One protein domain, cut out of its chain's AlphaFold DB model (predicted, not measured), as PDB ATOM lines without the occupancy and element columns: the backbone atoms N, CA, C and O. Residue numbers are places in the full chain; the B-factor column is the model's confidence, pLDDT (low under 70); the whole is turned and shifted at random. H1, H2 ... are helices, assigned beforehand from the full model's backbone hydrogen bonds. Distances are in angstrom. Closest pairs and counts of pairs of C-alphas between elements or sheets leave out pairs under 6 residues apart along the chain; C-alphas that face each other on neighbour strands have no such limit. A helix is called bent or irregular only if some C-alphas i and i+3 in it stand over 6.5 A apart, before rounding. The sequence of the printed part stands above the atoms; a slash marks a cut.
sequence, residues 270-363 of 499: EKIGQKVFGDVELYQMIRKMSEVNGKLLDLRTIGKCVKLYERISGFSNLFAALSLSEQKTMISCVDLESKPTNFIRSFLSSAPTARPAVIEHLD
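This is residues 270 to 363 of the 499 residues of an uncharacterized protein of Legionella pneumophila subsp. pascullei (UniProt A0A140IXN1). Seven crossed helices make a rounded globule with H2, H3, H4 and H5 in the middle. H1 caps one end of the long axis, packing on H3, and at the other end H6 packs on H5 and H7 on H4. The printed part has 94 residues, with seven named helices in the order H1 to H7 and no named strand; the class is all helix. It is compact, with a radius of gyration of the C-alphas of 12.0 A, and spans 36 by 27 by 21 A.

The longest helices, each of 13 residues, are H2, residues 280 to 292, 18.3 A from first to last C-alpha; H3, residues 299 to 311, 18.4 A; and H5, residues 324 to 336, 19.0 A. H5 begins with C-alpha 324 at (116.403, 131.167, 23.255). H1 covers residues 270 to 278, with C-alpha 270 at (102.817, 158.961, 26.481). H4 covers residues 315 to 321, and H6 residues 340 to 350, 15.4 A long. H7, residues 352 to 361, is 15.2 A long and ends with C-alpha 361 at (119.146, 137.519, 38.605). H7 is irregular: C-alphas 353 and 356 are 7.4 A apart, and its line is a rough one.

H2 and H3 are the hub, touching four helices each. They touch at a steep tilt of 47 degrees, opposite ways, H2 with residues 282 to 286 alone; the closest C-alphas are those of Ile 286 and Ile 302, 7.3 A. H5 touches H3 with residues 334 to 335 alone, about perpendicular at 81 degrees, the closest C-alphas being Thr 301 and Asp 335 at 4.9 A. H2 touches H5 with residues 289 to 292 alone, closest at C-alphas 292 and 328, 6.6 A, and H4 with residues 281 to 285 alone, closest at C-alphas 285 and 316, 6.1 A. H1 touches H3, closest at C-alphas 272 and 303, 6.6 A. H1 and H2 only just touch, only at the corner by their link, with 3 pairs of C-alphas within 8 A; so do H3 and H4. H6 touches H5 at a steep tilt of 46 degrees, opposite ways, closest at C-alphas 333 and 347, 5.9 A. H7 touches H4, closest at C-alphas 318 and 361, 5.3 A. H6 and H7 are close but not clearly touching, and H1 is apart from both. Every O i to N i+4 pair is within hydrogen-bond range in H1 to H6; in H7 4 of 6 are.

The C-alphas farthest apart, those of Glu 270 and Thr 353, are 37.2 A apart. The printed part has no cut. The link from H2 to H3 is short, and the other links are tight. The mean pLDDT of the printed part is 91.2; residues 270 to 271 are under 70.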
ATOM      1  N   GLU A 270     101.585 158.158  26.363       64.00
ATOM      2  CA  GLU A 270     102.817 158.961  26.481       64.00
ATOM      3  C   GLU A 270     103.768 158.467  27.586       64.00
ATOM      4  O   GLU A 270     104.963 158.301  27.354       64.00
ATOM      5  N   LYS A 271     103.209 158.080  28.740       69.75
ATOM      6  CA  LYS A 271     103.939 157.495  29.879       69.75
ATOM      7  C   LYS A 271     104.711 156.202  29.563       69.75
ATOM      8  O   LYS A 271     105.813 156.030  30.067       69.75
ATOM      9  N   ILE A 272     104.154 155.280  28.769       79.56
ATOM     10  CA  ILE A 272     104.828 154.011  28.423       79.56
ATOM     11  C   ILE A 272     105.977 154.286  27.458       79.56
ATOM     12  O   ILE A 272     107.079 153.798  27.683       79.56
ATOM     13  N   GLY A 273     105.729 155.082  26.412       74.94
ATOM     14  CA  GLY A 273     106.765 155.471  25.456       74.94
ATOM     15  C   GLY A 273     107.934 156.160  26.159       74.94
ATOM     16  O   GLY A 273     109.053 155.662  26.095       74.94
ATOM     17  N   GLN A 274     107.662 157.234  26.910       73.88
ATOM     18  CA  GLN A 274     108.677 157.965  27.682       73.88
ATOM     19  C   GLN A 274     109.500 157.043  28.582       73.88
ATOM     20  O   GLN A 274     110.719 157.168  28.628       73.88
ATOM     21  N   LYS A 275     108.852 156.092  29.263       82.75
ATOM     22  CA  LYS A 275     109.552 155.169  30.153       82.75
ATOM     23  C   LYS A 275     110.468 154.205  29.411       82.75
ATOM     24  O   LYS A 275     111.600 154.014  29.828       82.75
ATOM     25  N   VAL A 276     109.981 153.611  28.323       85.50
ATOM     26  CA  VAL A 276     110.763 152.653  27.536       85.50
ATOM     27  C   VAL A 276     111.979 153.322  26.911       85.50
ATOM     28  O   VAL A 276     113.036 152.716  26.886       85.50
ATOM     29  N   PHE A 277     111.857 154.556  26.425       74.62
ATOM     30  CA  PHE A 277     113.001 155.241  25.828       74.62
ATOM     31  C   PHE A 277     113.919 155.943  26.826       74.62
ATOM     32  O   PHE A 277     115.103 156.088  26.550       74.62
ATOM     33  N   GLY A 278     113.389 156.384  27.970       73.69
ATOM     34  CA  GLY A 278     114.189 156.982  29.040       73.69
ATOM     35  C   GLY A 278     115.112 155.984  29.743       73.69
ATOM     36  O   GLY A 278     115.945 156.399  30.542       73.69
ATOM     37  N   ASP A 279     114.970 154.690  29.450       84.12
ATOM     38  CA  ASP A 279     115.747 153.604  30.033       84.12
ATOM     39  C   ASP A 279     116.328 152.714  28.920       84.12
ATOM     40  O   ASP A 279     115.621 151.952  28.254       84.12
ATOM     41  N   VAL A 280     117.640 152.839  28.698       82.31
ATOM     42  CA  VAL A 280     118.355 152.142  27.616       82.31
ATOM     43  C   VAL A 280     118.274 150.621  27.774       82.31
ATOM     44  O   VAL A 280     118.138 149.920  26.769       82.31
ATOM     45  N   GLU A 281     118.312 150.097  29.000       88.25
ATOM     46  CA  GLU A 281     118.242 148.652  29.241       88.25
ATOM     47  C   GLU A 281     116.853 148.105  28.914       88.25
ATOM     48  O   GLU A 281     116.719 147.094  28.219       88.25
ATOM     49  N   LEU A 282     115.807 148.799  29.363       91.38
ATOM     50  CA  LEU A 282     114.424 148.443  29.059       91.38
ATOM     51  C   LEU A 282     114.152 148.494  27.550       91.38
ATOM     52  O   LEU A 282     113.526 147.579  27.002       91.38
ATOM     53  N   TYR A 283     114.651 149.529  26.866       86.94
ATOM     54  CA  TYR A 283     114.551 149.648  25.414       86.94
ATOM     55  C   TYR A 283     115.198 148.458  24.699       86.94
ATOM     56  O   TYR A 283     114.565 147.809  23.857       86.94
ATOM     57  N   GLN A 284     116.446 148.140  25.056       87.12
ATOM     58  CA  GLN A 284     117.195 147.032  24.465       87.12
ATOM     59  C   GLN A 284     116.523 145.683  24.734       87.12
ATOM     60  O   GLN A 284     116.391 144.876  23.811       87.12
ATOM     61  N   MET A 285     116.027 145.461  25.953       93.75
ATOM     62  CA  MET A 285     115.299 144.245  26.311       93.75
ATOM     63  C   MET A 285     114.027 144.087  25.467       93.75
ATOM     64  O   MET A 285     113.827 143.037  24.863       93.75
ATOM     65  N   ILE A 286     113.184 145.122  25.347       92.75
ATOM     66  CA  ILE A 286     111.947 145.062  24.542       92.75
ATOM     67  C   ILE A 286     112.255 144.838  23.056       92.75
ATOM     68  O   ILE A 286     111.545 144.080  22.378       92.75
ATOM     69  N   ARG A 287     113.321 145.466  22.541       88.06
ATOM     70  CA  ARG A 287     113.796 145.227  21.175       88.06
ATOM     71  C   ARG A 287     114.176 143.761  20.997       88.06
ATOM     72  O   ARG A 287     113.672 143.113  20.082       88.06
ATOM     73  N   LYS A 288     114.982 143.212  21.910       90.88
ATOM     74  CA  LYS A 288     115.418 141.815  21.848       90.88
ATOM     75  C   LYS A 288     114.257 140.835  21.996       90.88
ATOM     76  O   LYS A 288     114.190 139.865  21.249       90.88
ATOM     77  N   MET A 289     113.301 141.107  22.882       93.62
ATOM     78  CA  MET A 289     112.075 140.313  22.997       93.62
ATOM     79  C   MET A 289     111.285 140.303  21.683       93.62
ATOM     80  O   MET A 289     110.786 139.257  21.280       93.62
ATOM     81  N   SER A 290     111.203 141.438  20.983       90.69
ATOM     82  CA  SER A 290     110.542 141.523  19.673       90.69
ATOM     83  C   SER A 290     111.273 140.715  18.595       90.69
ATOM     84  O   SER A 290     110.621 140.032  17.805       90.69
ATOM     85  N   GLU A 291     112.610 140.749  18.586       88.50
ATOM     86  CA  GLU A 291     113.442 139.925  17.697       88.50
ATOM     87  C   GLU A 291     113.218 138.422  17.965       88.50
ATOM     88  O   GLU A 291     112.941 137.659  17.042       88.50
ATOM     89  N   VAL A 292     113.260 137.994  19.233       91.25
ATOM     90  CA  VAL A 292     113.076 136.586  19.647       91.25
ATOM     91  C   VAL A 292     111.667 136.070  19.347       91.25
ATOM     92  O   VAL A 292     111.492 134.914  18.954       91.25
ATOM     93  N   ASN A 293     110.657 136.925  19.509       89.56
ATOM     94  CA  ASN A 293     109.263 136.621  19.190       89.56
ATOM     95  C   ASN A 293     109.007 136.515  17.672       89.56
ATOM     96  O   ASN A 293     107.922 136.116  17.258       89.56
ATOM     97  N   GLY A 294     109.963 136.932  16.832       85.12
ATOM     98  CA  GLY A 294     109.826 137.001  15.373       85.12
ATOM     99  C   GLY A 294     108.877 138.102  14.877       85.12
ATOM    100  O   GLY A 294     108.807 138.369  13.678       85.12
ATOM    101  N   LYS A 295     108.165 138.777  15.787       85.31
ATOM    102  CA  LYS A 295     107.244 139.883  15.514       85.31
ATOM    103  C   LYS A 295     107.276 140.904  16.646       85.31
ATOM    104  O   LYS A 295     107.481 140.566  17.814       85.31
ATOM    105  N   LEU A 296     106.985 142.155  16.298       84.69
ATOM    106  CA  LEU A 296     106.944 143.255  17.254       84.69
ATOM    107  C   LEU A 296     105.895 143.009  18.347       84.69
ATOM    108  O   LEU A 296     104.715 142.833  18.030       84.69
ATOM    109  N   LEU A 297     106.306 143.083  19.618       88.81
ATOM    110  CA  LEU A 297     105.393 142.974  20.761       88.81
ATOM    111  C   LEU A 297     104.251 143.992  20.648       88.81
ATOM    112  O   LEU A 297     104.449 145.123  20.189       88.81
ATOM    113  N   ASP A 298     103.032 143.613  21.023       88.19
ATOM    114  CA  ASP A 298     101.928 144.569  21.075       88.19
ATOM    115  C   ASP A 298     102.039 145.501  22.295       88.19
ATOM    116  O   ASP A 298     102.822 145.282  23.222       88.19
ATOM    117  N   LEU A 299     101.279 146.599  22.273       85.12
ATOM    118  CA  LEU A 299     101.342 147.618  23.323       85.12
ATOM    119  C   LEU A 299     100.896 147.092  24.694       85.12
ATOM    120  O   LEU A 299     101.349 147.609  25.717       85.12
ATOM    121  N   ARG A 300     100.031 146.073  24.730       89.12
ATOM    122  CA  ARG A 300      99.574 145.454  25.972       89.12
ATOM    123  C   ARG A 300     100.712 144.650  26.588       89.12
ATOM    124  O   ARG A 300     100.995 144.853  27.769       89.12
ATOM    125  N   THR A 301     101.389 143.817  25.799       92.06
ATOM    126  CA  THR A 301     102.565 143.054  26.240       92.06
ATOM    127  C   THR A 301     103.684 143.990  26.688       92.06
ATOM    128  O   THR A 301     104.230 143.812  27.775       92.06
ATOM    129  N   ILE A 302     103.976 145.048  25.918       92.00
ATOM    130  CA  ILE A 302     104.962 146.075  26.299       92.00
ATOM    131  C   ILE A 302     104.575 146.709  27.640       92.00
ATOM    132  O   ILE A 302     105.398 146.776  28.547       92.00
ATOM    133  N   GLY A 303     103.315 147.115  27.817       91.62
ATOM    134  CA  GLY A 303     102.849 147.701  29.073       91.62
ATOM    135  C   GLY A 303     102.969 146.758  30.278       91.62
ATOM    136  O   GLY A 303     103.262 147.213  31.385       91.62
ATOM    137  N   LYS A 304     102.771 145.446  30.091       94.25
ATOM    138  CA  LYS A 304     103.015 144.434  31.138       94.25
ATOM    139  C   LYS A 304     104.508 144.270  31.423       94.25
ATOM    140  O   LYS A 304     104.885 144.237  32.591       94.25
ATOM    141  N   CYS A 305     105.338 144.253  30.381       94.69
ATOM    142  CA  CYS A 305     106.793 144.184  30.482       94.69
ATOM    143  C   CYS A 305     107.356 145.355  31.300       94.69
ATOM    144  O   CYS A 305     108.062 145.126  32.276       94.69
ATOM    145  N   VAL A 306     106.946 146.592  30.992       93.81
ATOM    146  CA  VAL A 306     107.342 147.790  31.754       93.81
ATOM    147  C   VAL A 306     106.979 147.649  33.235       93.81
ATOM    148  O   VAL A 306     107.819 147.881  34.098       93.81
ATOM    149  N   LYS A 307     105.755 147.200  33.550       93.62
ATOM    150  CA  LYS A 307     105.321 146.995  34.945       93.62
ATOM    151  C   LYS A 307     106.145 145.938  35.676       93.62
ATOM    152  O   LYS A 307     106.350 146.072  36.879       93.62
ATOM    153  N   LEU A 308     106.542 144.861  34.998       95.31
ATOM    154  CA  LEU A 308     107.382 143.823  35.595       95.31
ATOM    155  C   LEU A 308     108.805 144.340  35.802       95.31
ATOM    156  O   LEU A 308     109.312 144.216  36.909       95.31
ATOM    157  N   TYR A 309     109.385 145.004  34.802       95.06
ATOM    158  CA  TYR A 309     110.706 145.629  34.880       95.06
ATOM    159  C   TYR A 309     110.814 146.621  36.051       95.06
ATOM    160  O   TYR A 309     111.757 146.575  36.829       95.06
ATOM    161  N   GLU A 310     109.797 147.461  36.266       91.75
ATOM    162  CA  GLU A 310     109.755 148.395  37.405       91.75
ATOM    163  C   GLU A 310     109.700 147.713  38.780       91.75
ATOM    164  O   GLU A 310     110.086 148.304  39.792       91.75
ATOM    165  N   ARG A 311     109.115 146.514  38.840       92.94
ATOM    166  CA  ARG A 311     108.781 145.815  40.089       92.94
ATOM    167  C   ARG A 311     109.730 144.668  40.398       92.94
ATOM    168  O   ARG A 311     109.646 144.119  41.488       92.94
ATOM    169  N   ILE A 312     110.571 144.267  39.461       92.69
ATOM    170  CA  ILE A 312     111.483 143.143  39.619       92.69
ATOM    171  C   ILE A 312     112.875 143.652  39.280       92.69
ATOM    172  O   ILE A 312     113.185 143.905  38.116       92.69
ATOM    173  N   SER A 313     113.716 143.792  40.299       92.56
ATOM    174  CA  SER A 313     115.118 144.128  40.083       92.56
ATOM    175  C   SER A 313     115.798 142.988  39.315       92.56
ATOM    176  O   SER A 313     115.556 141.818  39.609       92.56
ATOM    177  N   GLY A 314     116.614 143.342  38.316       92.31
ATOM    178  CA  GLY A 314     117.353 142.389  37.477       92.31
ATOM    179  C   GLY A 314     116.518 141.656  36.415       92.31
ATOM    180  O   GLY A 314     116.971 140.669  35.841       92.31
ATOM    181  N   PHE A 315     115.318 142.151  36.095       95.38
ATOM    182  CA  PHE A 315     114.455 141.569  35.059       95.38
ATOM    183  C   PHE A 315     115.108 141.515  33.661       95.38
ATOM    184  O   PHE A 315     114.972 140.508  32.963       95.38
ATOM    185  N   SER A 316     115.848 142.561  33.269       94.81
ATOM    186  CA  SER A 316     116.649 142.599  32.030       94.81
ATOM    187  C   SER A 316     117.768 141.557  32.038       94.81
ATOM    188  O   SER A 316     117.940 140.834  31.055       94.81
ATOM    189  N   ASN A 317     118.476 141.440  33.162       94.94
ATOM    190  CA  ASN A 317     119.572 140.488  33.346       94.94
ATOM    191  C   ASN A 317     119.086 139.043  33.254       94.94
ATOM    192  O   ASN A 317     119.710 138.242  32.562       94.94
ATOM    193  N   LEU A 318     117.933 138.730  33.863       96.06
ATOM    194  CA  LEU A 318     117.301 137.426  33.688       96.06
ATOM    195  C   LEU A 318     117.090 137.144  32.202       96.06
ATOM    196  O   LEU A 318     117.571 136.131  31.714       96.06
ATOM    197  N   PHE A 319     116.409 138.032  31.472       97.38
ATOM    198  CA  PHE A 319     116.103 137.790  30.062       97.38
ATOM    199  C   PHE A 319     117.366 137.534  29.220       97.38
ATOM    200  O   PHE A 319     117.368 136.644  28.368       97.38
ATOM    201  N   ALA A 320     118.446 138.275  29.483       95.38
ATOM    202  CA  ALA A 320     119.727 138.103  28.801       95.38
ATOM    203  C   ALA A 320     120.412 136.758  29.114       95.38
ATOM    204  O   ALA A 320     121.045 136.192  28.225       95.38
ATOM    205  N   ALA A 321     120.264 136.239  30.336       95.81
ATOM    206  CA  ALA A 321     120.869 134.981  30.779       95.81
ATOM    207  C   ALA A 321     120.133 133.718  30.288       95.81
ATOM    208  O   ALA A 321     120.681 132.617  30.335       95.81
ATOM    209  N   LEU A 322     118.887 133.855  29.828       97.12
ATOM    210  CA  LEU A 322     118.061 132.732  29.379       97.12
ATOM    211  C   LEU A 322     118.477 132.195  28.004       97.12
ATOM    212  O   LEU A 322     118.855 132.946  27.101       97.12
ATOM    213  N   SER A 323     118.283 130.889  27.796       96.44
ATOM    214  CA  SER A 323     118.358 130.293  26.458       96.44
ATOM    215  C   SER A 323     117.247 130.826  25.542       96.44
ATOM    216  O   SER A 323     116.209 131.306  26.000       96.44
ATOM    217  N   LEU A 324     117.402 130.684  24.220       95.81
ATOM    218  CA  LEU A 324     116.403 131.167  23.255       95.81
ATOM    219  C   LEU A 324     114.998 130.572  23.488       95.81
ATOM    220  O   LEU A 324     113.994 131.261  23.301       95.81
ATOM    221  N   SER A 325     114.917 129.300  23.896       96.56
ATOM    222  CA  SER A 325     113.644 128.642  24.222       96.56
ATOM    223  C   SER A 325     112.998 129.267  25.462       96.56
ATOM    224  O   SER A 325     111.820 129.623  25.452       96.56
ATOM    225  N   GLU A 326     113.788 129.501  26.509       97.50
ATOM    226  CA  GLU A 326     113.314 130.108  27.754       97.50
ATOM    227  C   GLU A 326     112.941 131.581  27.569       97.50
ATOM    228  O   GLU A 326     111.948 132.028  28.137       97.50
ATOM    229  N   GLN A 327     113.653 132.324  26.716       97.69
ATOM    230  CA  GLN A 327     113.281 133.688  26.331       97.69
ATOM    231  C   GLN A 327     111.892 133.725  25.680       97.69
ATOM    232  O   GLN A 327     111.069 134.569  26.038       97.69
ATOM    233  N   LYS A 328     111.585 132.789  24.769       96.75
ATOM    234  CA  LYS A 328     110.243 132.671  24.163       96.75
ATOM    235  C   LYS A 328     109.169 132.356  25.203       96.75
ATOM    236  O   LYS A 328     108.088 132.950  25.173       96.75
ATOM    237  N   THR A 329     109.470 131.469  26.149       97.12
ATOM    238  CA  THR A 329     108.561 131.157  27.259       97.12
ATOM    239  C   THR A 329     108.339 132.372  28.158       97.12
ATOM    240  O   THR A 329     107.196 132.699  28.473       97.12
ATOM    241  N   MET A 330     109.401 133.105  28.505       97.06
ATOM    242  CA  MET A 330     109.323 134.332  29.296       97.06
ATOM    243  C   MET A 330     108.437 135.377  28.614       97.06
ATOM    244  O   MET A 330     107.565 135.942  29.269       97.06
ATOM    245  N   ILE A 331     108.601 135.596  27.303       96.56
ATOM    246  CA  ILE A 331     107.763 136.518  26.518       96.56
ATOM    247  C   ILE A 331     106.281 136.127  26.618       96.56
ATOM    248  O   ILE A 331     105.447 136.982  26.920       96.56
ATOM    249  N   SER A 332     105.957 134.842  26.445       95.50
ATOM    250  CA  SER A 332     104.583 134.336  26.590       95.50
ATOM    251  C   SER A 332     104.027 134.556  28.004       95.50
ATOM    252  O   SER A 332     102.879 134.960  28.169       95.50
ATOM    253  N   CYS A 333     104.840 134.358  29.046       96.38
ATOM    254  CA  CYS A 333     104.422 134.607  30.427       96.38
ATOM    255  C   CYS A 333     104.208 136.101  30.722       96.38
ATOM    256  O   CYS A 333     103.269 136.441  31.443       96.38
ATOM    257  N   VAL A 334     105.027 136.996  30.156       96.38
ATOM    258  CA  VAL A 334     104.822 138.456  30.240       96.38
ATOM    259  C   VAL A 334     103.509 138.864  29.575       96.38
ATOM    260  O   VAL A 334     102.813 139.751  30.072       96.38
ATOM    261  N   ASP A 335     103.135 138.210  28.476       92.25
ATOM    262  CA  ASP A 335     101.875 138.504  27.800       92.25
ATOM    263  C   ASP A 335     100.646 138.141  28.643       92.25
ATOM    264  O   ASP A 335      99.597 138.775  28.527       92.25
ATOM    265  N   LEU A 336     100.778 137.197  29.573       92.81
ATOM    266  CA  LEU A 336      99.702 136.788  30.476       92.81
ATOM    267  C   LEU A 336      99.720 137.595  31.780       92.81
ATOM    268  O   LEU A 336      98.693 138.154  32.177       92.81
ATOM    269  N   GLU A 337     100.888 137.778  32.392       93.19
ATOM    270  CA  GLU A 337     101.025 138.241  33.773       93.19
ATOM    271  C   GLU A 337     101.647 139.636  33.908       93.19
ATOM    272  O   GLU A 337     102.561 140.023  33.193       93.19
ATOM    273  N   SER A 338     101.174 140.409  34.891       88.62
ATOM    274  CA  SER A 338     101.764 141.718  35.259       88.62
ATOM    275  C   SER A 338     102.080 141.855  36.752       88.62
ATOM    276  O   SER A 338     102.530 142.908  37.219       88.62
ATOM    277  N   LYS A 339     101.810 140.796  37.525       91.94
ATOM    278  CA  LYS A 339     102.136 140.697  38.948       91.94
ATOM    279  C   LYS A 339     103.410 139.860  39.092       91.94
ATOM    280  O   LYS A 339     103.398 138.731  38.603       91.94
ATOM    281  N   PRO A 340     104.452 140.347  39.795       92.25
ATOM    282  CA  PRO A 340     105.736 139.652  39.883       92.25
ATOM    283  C   PRO A 340     105.639 138.180  40.286       92.25
ATOM    284  O   PRO A 340     106.145 137.309  39.589       92.25
ATOM    285  N   THR A 341     104.903 137.884  41.358       90.19
ATOM    286  CA  THR A 341     104.764 136.520  41.888       90.19
ATOM    287  C   THR A 341     104.044 135.572  40.935       90.19
ATOM    288  O   THR A 341     104.379 134.393  40.869       90.19
ATOM    289  N   ASN A 342     103.038 136.070  40.210       93.31
ATOM    290  CA  ASN A 342     102.317 135.252  39.240       93.31
ATOM    291  C   ASN A 342     103.186 135.000  38.013       93.31
ATOM    292  O   ASN A 342     103.267 133.865  37.564       93.31
ATOM    293  N   PHE A 343     103.877 136.036  37.527       96.19
ATOM    294  CA  PHE A 343     104.823 135.913  36.427       96.19
ATOM    295  C   PHE A 343     105.903 134.868  36.740       96.19
ATOM    296  O   PHE A 343     106.059 133.929  35.968       96.19
ATOM    297  N   ILE A 344     106.580 134.972  37.891       94.31
ATOM    298  CA  ILE A 344     107.644 134.033  38.287       94.31
ATOM    299  C   ILE A 344     107.102 132.607  38.377       94.31
ATOM    300  O   ILE A 344     107.725 131.677  37.871       94.31
ATOM    301  N   ARG A 345     105.924 132.422  38.986       92.81
ATOM    302  CA  ARG A 345     105.296 131.101  39.090       92.81
ATOM    303  C   ARG A 345     104.989 130.521  37.713       92.81
ATOM    304  O   ARG A 345     105.377 129.391  37.448       92.81
ATOM    305  N   SER A 346     104.308 131.277  36.855       95.25
ATOM    306  CA  SER A 346     103.955 130.828  35.506       95.25
ATOM    307  C   SER A 346     105.207 130.524  34.685       95.25
ATOM    308  O   SER A 346     105.275 129.479  34.047       95.25
ATOM    309  N   PHE A 347     106.231 131.376  34.776       96.69
ATOM    310  CA  PHE A 347     107.487 131.185  34.065       96.69
ATOM    311  C   PHE A 347     108.231 129.929  34.528       96.69
ATOM    312  O   PHE A 347     108.588 129.106  33.695       96.69
ATOM    313  N   LEU A 348     108.390 129.713  35.837       95.12
ATOM    314  CA  LEU A 348     109.056 128.517  36.368       95.12
ATOM    315  C   LEU A 348     108.254 127.227  36.159       95.12
ATOM    316  O   LEU A 348     108.847 126.151  36.121       95.12
ATOM    317  N   SER A 349     106.929 127.312  36.025       95.06
ATOM    318  CA  SER A 349     106.102 126.168  35.629       95.06
ATOM    319  C   SER A 349     106.315 125.797  34.161       95.06
ATOM    320  O   SER A 349     106.369 124.616  33.833       95.06
ATOM    321  N   SER A 350     106.444 126.791  33.276       95.88
ATOM    322  CA  SER A 350     106.617 126.576  31.834       95.88
ATOM    323  C   SER A 350     108.074 126.359  31.407       95.88
ATOM    324  O   SER A 350     108.317 125.749  30.370       95.88
ATOM    325  N   ALA A 351     109.042 126.832  32.192       95.81
ATOM    326  CA  ALA A 351     110.478 126.661  31.980       95.81
ATOM    327  C   ALA A 351     111.195 126.324  33.306       95.81
ATOM    328  O   ALA A 351     111.895 127.166  33.873       95.81
ATOM    329  N   PRO A 352     111.052 125.090  33.831       94.50
ATOM    330  CA  PRO A 352     111.646 124.711  35.116       94.50
ATOM    331  C   PRO A 352     113.178 124.820  35.157       94.50
ATOM    332  O   PRO A 352     113.743 125.088  36.219       94.50
ATOM    333  N   THR A 353     113.841 124.642  34.010       95.69
ATOM    334  CA  THR A 353     115.301 124.750  33.842       95.69
ATOM    335  C   THR A 353     115.832 126.160  34.074       95.69
ATOM    336  O   THR A 353     116.981 126.301  34.477       95.69
ATOM    337  N   ALA A 354     114.988 127.190  33.942       94.75
ATOM    338  CA  ALA A 354     115.364 128.584  34.163       94.75
ATOM    339  C   ALA A 354     115.532 128.939  35.654       94.75
ATOM    340  O   ALA A 354     115.931 130.055  35.987       94.75
ATOM    341  N   ARG A 355     115.217 128.016  36.578       94.00
ATOM    342  CA  ARG A 355     115.238 128.270  38.027       94.00
ATOM    343  C   ARG A 355     116.563 128.845  38.550       94.00
ATOM    344  O   ARG A 355     116.473 129.800  39.321       94.00
ATOM    345  N   PRO A 356     117.753 128.337  38.174       93.75
ATOM    346  CA  PRO A 356     119.016 128.916  38.631       93.75
ATOM    347  C   PRO A 356     119.153 130.386  38.221       93.75
ATOM    348  O   PRO A 356     119.387 131.226  39.082       93.75
ATOM    349  N   ALA A 357     118.872 130.713  36.955       94.38
ATOM    350  CA  ALA A 357     118.929 132.083  36.446       94.38
ATOM    351  C   ALA A 357     117.923 133.015  37.149       94.38
ATOM    352  O   ALA A 357     118.229 134.170  37.429       94.38
ATOM    353  N   VAL A 358     116.724 132.519  37.481       93.69
ATOM    354  CA  VAL A 358     115.727 133.293  38.241       93.69
ATOM    355  C   VAL A 358     116.224 133.605  39.656       93.69
ATOM    356  O   VAL A 358     116.074 134.738  40.109       93.69
ATOM    357  N   ILE A 359     116.835 132.636  40.341       91.25
ATOM    358  CA  ILE A 359     117.406 132.835  41.682       91.25
ATOM    359  C   ILE A 359     118.618 133.771  41.629       91.25
ATOM    360  O   ILE A 359     118.820 134.556  42.547       91.25
ATOM    361  N   GLU A 360     119.424 133.697  40.575       92.94
ATOM    362  CA  GLU A 360     120.633 134.504  40.431       92.94
ATOM    363  C   GLU A 360     120.338 135.960  40.054       92.94
ATOM    364  O   GLU A 360     121.007 136.867  40.541       92.94
ATOM    365  N   HIS A 361     119.338 136.200  39.205       93.56
ATOM    366  CA  HIS A 361     119.146 137.519  38.605       93.56
ATOM    367  C   HIS A 361     117.925 138.281  39.107       93.56
ATOM    368  O   HIS A 361     117.895 139.495  38.932       93.56
ATOM    369  N   LEU A 362     116.917 137.631  39.708       93.44
ATOM    370  CA  LEU A 362     115.733 138.349  40.187       93.44
ATOM    371  C   LEU A 362     115.807 138.679  41.671       93.44
ATOM    372  O   LEU A 362     115.971 137.790  42.505       93.44
ATOM    373  N   ASP A 363     115.522 139.940  41.994       91.81
ATOM    374  CA  ASP A 363     115.343 140.420  43.362       91.81
ATOM    375  C   ASP A 363     113.987 141.134  43.538       91.81
ATOM    376  O   ASP A 363     113.636 142.078  42.820       91.81
TER     377      ASP A 363